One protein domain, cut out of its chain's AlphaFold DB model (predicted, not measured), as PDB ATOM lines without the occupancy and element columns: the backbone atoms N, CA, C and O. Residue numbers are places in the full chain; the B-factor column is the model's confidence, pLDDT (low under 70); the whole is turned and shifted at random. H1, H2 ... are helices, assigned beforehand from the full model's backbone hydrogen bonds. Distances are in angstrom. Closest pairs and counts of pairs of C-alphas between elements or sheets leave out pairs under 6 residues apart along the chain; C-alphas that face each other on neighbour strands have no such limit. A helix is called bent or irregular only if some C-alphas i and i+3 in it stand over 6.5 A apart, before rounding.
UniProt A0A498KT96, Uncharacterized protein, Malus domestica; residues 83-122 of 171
ATOM      1  N   ARG A  83     -20.911  -9.293  -4.287       96.50
ATOM      2  CA  ARG A  83     -22.373  -9.499  -4.230       96.50
ATOM      3  C   ARG A  83     -23.158  -8.227  -4.535       96.50
ATOM      4  O   ARG A  83     -24.291  -8.320  -5.015       96.50
ATOM      5  N   PHE A  84     -22.626  -7.061  -4.182       95.75
ATOM      6  CA  PHE A  84     -23.235  -5.779  -4.510       95.75
ATOM      7  C   PHE A  84     -23.149  -5.521  -6.014       95.75
ATOM      8  O   PHE A  84     -24.188  -5.336  -6.650       95.75
ATOM      9  N   GLU A  85     -21.955  -5.651  -6.590       96.25
ATOM     10  CA  GLU A  85     -21.743  -5.446  -8.022       96.25
ATOM     11  C   GLU A  85     -22.555  -6.455  -8.849       96.25
ATOM     12  O   GLU A  85     -23.256  -6.067  -9.780       96.25
ATOM     13  N   LYS A  86     -22.616  -7.729  -8.428       93.44
ATOM     14  CA  LYS A  86     -23.506  -8.728  -9.046       93.44
ATOM     15  C   LYS A  86     -24.967  -8.266  -9.065       93.44
ATOM     16  O   LYS A  86     -25.625  -8.380 -10.093       93.44
ATOM     17  N   ARG A  87     -25.506  -7.764  -7.946       94.38
ATOM     18  CA  ARG A  87     -26.904  -7.285  -7.883       94.38
ATOM     19  C   ARG A  87     -27.146  -6.096  -8.796       94.38
ATOM     20  O   ARG A  87     -28.182  -6.049  -9.451       94.38
ATOM     21  N   LYS A  88     -26.192  -5.170  -8.853       94.31
ATOM     22  CA  LYS A  88     -26.251  -4.012  -9.740       94.31
ATOM     23  C   LYS A  88     -26.316  -4.447 -11.204       94.31
ATOM     24  O   LYS A  88     -27.239  -4.034 -11.898       94.31
ATOM     25  N   TRP A  89     -25.419  -5.330 -11.644       91.19
ATOM     26  CA  TRP A  89     -25.433  -5.843 -13.018       91.19
ATOM     27  C   TRP A  89     -26.672  -6.677 -13.333       91.19
ATOM     28  O   TRP A  89     -27.252  -6.501 -14.397       91.19
ATOM     29  N   MET A  90     -27.148  -7.510 -12.401       87.31
ATOM     30  CA  MET A  90     -28.412  -8.237 -12.585       87.31
ATOM     31  C   MET A  90     -29.591  -7.284 -12.801       87.31
ATOM     32  O   MET A  90     -30.380  -7.505 -13.708       87.31
ATOM     33  N   ALA A  91     -29.687  -6.201 -12.022       89.06
ATOM     34  CA  ALA A  91     -30.747  -5.207 -12.189       89.06
ATOM     35  C   ALA A  91     -30.622  -4.398 -13.492       89.06
ATOM     36  O   ALA A  91     -31.613  -3.851 -13.965       89.06
ATOM     37  N   VAL A  92     -29.413  -4.264 -14.045       88.06
ATOM     38  CA  VAL A  92     -29.212  -3.679 -15.375       88.06
ATOM     39  C   VAL A  92     -29.724  -4.644 -16.436       88.06
ATOM     40  O   VAL A  92     -30.582  -4.249 -17.214       88.06
ATOM     41  N   LEU A  93     -29.256  -5.895 -16.425       84.56
ATOM     42  CA  LEU A  93     -29.653  -6.914 -17.398       84.56
ATOM     43  C   LEU A  93     -31.172  -7.102 -17.425       84.56
ATOM     44  O   LEU A  93     -31.764  -6.929 -18.478       84.56
ATOM     45  N   ASP A  94     -31.807  -7.277 -16.262       84.06
ATOM     46  CA  ASP A  94     -33.263  -7.453 -16.136       84.06
ATOM     47  C   ASP A  94     -34.078  -6.341 -16.828       84.06
ATOM     48  O   ASP A  94     -35.149  -6.602 -17.359       84.06
ATOM     49  N   ARG A  95     -33.551  -5.107 -16.891       86.38
ATOM     50  CA  ARG A  95     -34.192  -3.987 -17.605       86.38
ATOM     51  C   ARG A  95     -33.904  -3.939 -19.105       86.38
ATOM     52  O   ARG A  95     -34.649  -3.280 -19.823       86.38
ATOM     53  N   TYR A  96     -32.796  -4.515 -19.561       85.25
ATOM     54  CA  TYR A  96     -32.393  -4.476 -20.969       85.25
ATOM     55  C   TYR A  96     -33.087  -5.558 -21.801       85.25
ATOM     56  O   TYR A  96     -33.312  -5.345 -22.991       85.25
ATOM     57  N   ASP A  97     -33.403  -6.710 -21.205       81.56
ATOM     58  CA  ASP A  97     -33.792  -7.906 -21.957       81.56
ATOM     59  C   ASP A  97     -34.848  -8.792 -21.268       81.56
ATOM     60  O   ASP A  97     -35.003  -9.957 -21.656       81.56
ATOM     61  N   ASP A  98     -35.523  -8.286 -20.228       83.12
ATOM     62  CA  ASP A  98     -36.458  -9.026 -19.361       83.12
ATOM     63  C   ASP A  98     -35.870 -10.346 -18.808       83.12
ATOM     64  O   ASP A  98     -36.558 -11.361 -18.612       83.12
ATOM     65  N   GLY A  99     -34.548 -10.374 -18.622       81.88
ATOM     66  CA  GLY A  99     -33.783 -11.530 -18.171       81.88
ATOM     67  C   GLY A  99     -33.634 -12.636 -19.221       81.88
ATOM     68  O   GLY A  99     -33.322 -13.775 -18.861       81.88
ATOM     69  N   SER A 100     -33.885 -12.368 -20.506       86.38
ATOM     70  CA  SER A 100     -33.788 -13.375 -21.575       86.38
ATOM     71  C   SER A 100     -32.361 -13.904 -21.788       86.38
ATOM     72  O   SER A 100     -32.183 -15.119 -21.899       86.38
ATOM     73  N   ILE A 101     -31.336 -13.047 -21.747       86.50
ATOM     74  CA  ILE A 101     -29.913 -13.417 -21.804       86.50
ATOM     75  C   ILE A 101     -29.552 -14.264 -20.585       86.50
ATOM     76  O   ILE A 101     -28.948 -15.326 -20.732       86.50
ATOM     77  N   LEU A 102     -29.962 -13.848 -19.380       84.75
ATOM     78  CA  LEU A 102     -29.706 -14.608 -18.147       84.75
ATOM     79  C   LEU A 102     -30.313 -16.014 -18.209       84.75
ATOM     80  O   LEU A 102     -29.663 -16.987 -17.830       84.75
ATOM     81  N   ARG A 103     -31.544 -16.129 -18.716       88.12
ATOM     82  CA  ARG A 103     -32.244 -17.409 -18.873       88.12
ATOM     83  C   ARG A 103     -31.510 -18.342 -19.834       88.12
ATOM     84  O   ARG A 103     -31.302 -19.499 -19.487       88.12
ATOM     85  N   LYS A 104     -31.045 -17.823 -20.976       90.25
ATOM     86  CA  LYS A 104     -30.255 -18.590 -21.949       90.25
ATOM     87  C   LYS A 104     -28.984 -19.165 -21.319       90.25
ATOM     88  O   LYS A 104     -28.732 -20.358 -21.429       90.25
ATOM     89  N   TYR A 105     -28.214 -18.346 -20.602       89.00
ATOM     90  CA  TYR A 105     -27.005 -18.832 -19.930       89.00
ATOM     91  C   TYR A 105     -27.312 -19.858 -18.831       89.00
ATOM     92  O   TYR A 105     -26.546 -20.800 -18.652       89.00
ATOM     93  N   HIS A 106     -28.422 -19.707 -18.103       89.94
ATOM     94  CA  HIS A 106     -28.864 -20.722 -17.145       89.94
ATOM     95  C   HIS A 106     -29.182 -22.061 -17.821       89.94
ATOM     96  O   HIS A 106     -28.744 -23.102 -17.334       89.94
ATOM     97  N   GLU A 107     -29.892 -22.033 -18.949       94.38
ATOM     98  CA  GLU A 107     -30.203 -23.227 -19.739       94.38
ATOM     99  C   GLU A 107     -28.934 -23.912 -20.266       94.38
ATOM    100  O   GLU A 107     -28.805 -25.131 -20.120       94.38
ATOM    101  N   ASP A 108     -27.977 -23.134 -20.788       92.69
ATOM    102  CA  ASP A 108     -26.681 -23.630 -21.265       92.69
ATOM    103  C   ASP A 108     -25.884 -24.289 -20.122       92.69
ATOM    104  O   ASP A 108     -25.392 -25.411 -20.259       92.69
ATOM    105  N   ILE A 109     -25.796 -23.636 -18.954       92.81
ATOM    106  CA  ILE A 109     -25.127 -24.191 -17.764       92.81
ATOM    107  C   ILE A 109     -25.770 -25.522 -17.351       92.81
ATOM    108  O   ILE A 109     -25.069 -26.508 -17.108       92.81
ATOM    109  N   ASP A 110     -27.101 -25.571 -17.288       94.75
ATOM    110  CA  ASP A 110     -27.838 -26.776 -16.910       94.75
ATOM    111  C   ASP A 110     -27.688 -27.899 -17.942       94.75
ATOM    112  O   ASP A 110     -27.725 -29.084 -17.591       94.75
ATOM    113  N   GLU A 111     -27.534 -27.562 -19.222       95.38
ATOM    114  CA  GLU A 111     -27.229 -28.525 -20.275       95.38
ATOM    115  C   GLU A 111     -25.836 -29.136 -20.091       95.38
ATOM    116  O   GLU A 111     -25.707 -30.364 -20.137       95.38
ATOM    117  N   HIS A 112     -24.812 -28.324 -19.815       94.44
ATOM    118  CA  HIS A 112     -23.473 -28.834 -19.512       94.44
ATOM    119  C   HIS A 112     -23.475 -29.726 -18.265       94.44
ATOM    120  O   HIS A 112     -22.941 -30.836 -18.306       94.44
ATOM    121  N   HIS A 113     -24.169 -29.325 -17.194       93.94
ATOM    122  CA  HIS A 113     -24.314 -30.162 -16.000       93.94
ATOM    123  C   HIS A 113     -24.991 -31.506 -16.299       93.94
ATOM    124  O   HIS A 113     -24.544 -32.540 -15.801       93.94
ATOM    125  N   ARG A 114     -26.026 -31.527 -17.150       95.50
ATOM    126  CA  ARG A 114     -26.678 -32.774 -17.595       95.50
ATOM    127  C   ARG A 114     -25.739 -33.685 -18.386       95.50
ATOM    128  O   ARG A 114     -25.880 -34.903 -18.306       95.50
ATOM    129  N   LYS A 115     -24.786 -33.116 -19.126       95.31
ATOM    130  CA  LYS A 115     -23.756 -33.855 -19.875       95.31
ATOM    131  C   LYS A 115     -22.559 -34.278 -19.013       95.31
ATOM    132  O   LYS A 115     -21.715 -35.031 -19.487       95.31
ATOM    133  N   GLY A 116     -22.487 -33.837 -17.755       94.25
ATOM    134  CA  GLY A 116     -21.317 -34.044 -16.897       94.25
ATOM    135  C   GLY A 116     -20.121 -33.166 -17.281       94.25
ATOM    136  O   GLY A 116     -18.986 -33.486 -16.935       94.25
ATOM    137  N   GLU A 117     -20.365 -32.074 -18.001       93.38
ATOM    138  CA  GLU A 117     -19.361 -31.118 -18.459       93.38
ATOM    139  C   GLU A 117     -19.317 -29.892 -17.538       93.38
ATOM    140  O   GLU A 117     -20.313 -29.502 -16.926       93.38
ATOM    141  N   THR A 118     -18.146 -29.261 -17.440       90.12
ATOM    142  CA  THR A 118     -18.000 -27.989 -16.720       90.12
ATOM    143  C   THR A 118     -18.296 -26.843 -17.677       90.12
ATOM    144  O   THR A 118     -17.635 -26.722 -18.707       90.12
ATOM    145  N   PHE A 119     -19.259 -25.986 -17.335       88.12
ATOM    146  CA  PHE A 119     -19.485 -24.749 -18.077       88.12
ATOM    147  C   PHE A 119     -18.296 -23.800 -17.882       88.12
ATOM    148  O   PHE A 119     -17.923 -23.485 -16.750       88.12
ATOM    149  N   VAL A 120     -17.709 -23.331 -18.983       86.94
ATOM    150  CA  VAL A 120     -16.625 -22.343 -18.972       86.94
ATOM    151  C   VAL A 120     -17.109 -21.099 -19.698       86.94
ATOM    152  O   VAL A 120     -17.335 -21.125 -20.905       86.94
ATOM    153  N   LEU A 121     -17.247 -19.997 -18.960       83.62
ATOM    154  CA  LEU A 121     -17.486 -18.691 -19.561       83.62
ATOM    155  C   LEU A 121     -16.160 -18.177 -20.128       83.62
ATOM    156  O   LEU A 121     -15.251 -17.844 -19.366       83.62
ATOM    157  N   ALA A 122     -16.038 -18.133 -21.452       79.62
ATOM    158  CA  ALA A 122     -14.916 -17.468 -22.097       79.62
ATOM    159  C   ALA A 122     -15.044 -15.956 -21.852       79.62
ATOM    160  O   ALA A 122     -15.938 -15.310 -22.394       79.62
TER     161      ALA A 122
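This is residues 83 to 122 of the 171 residues of an uncharacterized protein of Malus domestica (UniProt A0A498KT96). Two helices, H1 and H2, meet near their ends as an open L, with the corner at residues 98 and 99, and after H2 the residues 116 to 122 fold back along H2 as a tail with no named element. The free arm of the L is the first part of H1, residues 83 to 89, which sticks out. The printed part has 40 residues, with two named helices, H1 then H2, and no named strand; its class is all helix. It is loose, with a radius of gyration of the C-alphas of 12.1 A, and elongated, spanning 32 by 20 by 15 A.

H1 is residues 83 to 97, 21.1 A from first to last C-alpha, and begins at C-alpha 83 at (-22.373, -9.499, -4.230). H2, the longest helix, is residues 100 to 115, 22.9 A from C-alpha 100 at (-33.788, -13.375, -21.575) to C-alpha 115 at (-23.756, -33.855, -19.875). The printed part ends at Ala 122, with its C-alpha at (-14.916, -17.468, -22.097).

A tight link of 2 residues joins H1 to H2. The two helices are close but not clearly touching, with 2 pairs of C-alphas within 8 A; their closest C-alphas, those of Leu 93 and Leu 102, are 7.7 A apart. Their centres are 18.0 A apart. They run opposite ways at a steep tilt of 68 degrees, only just short of about perpendicular. Residues 83 to 89 of H1 stand free. In H2 every O i to N i+4 pair is within hydrogen-bond range; in H1 10 of 11 are. Neither helix is bent.

The two C-alphas farthest apart, those of Arg 95 and Gly 116, are 32.7 A apart, and the first and last printed C-alphas are 20.9 A apart. The printed part has no cut. The mean pLDDT of the printed part is 89.8, and no printed residue is under 70.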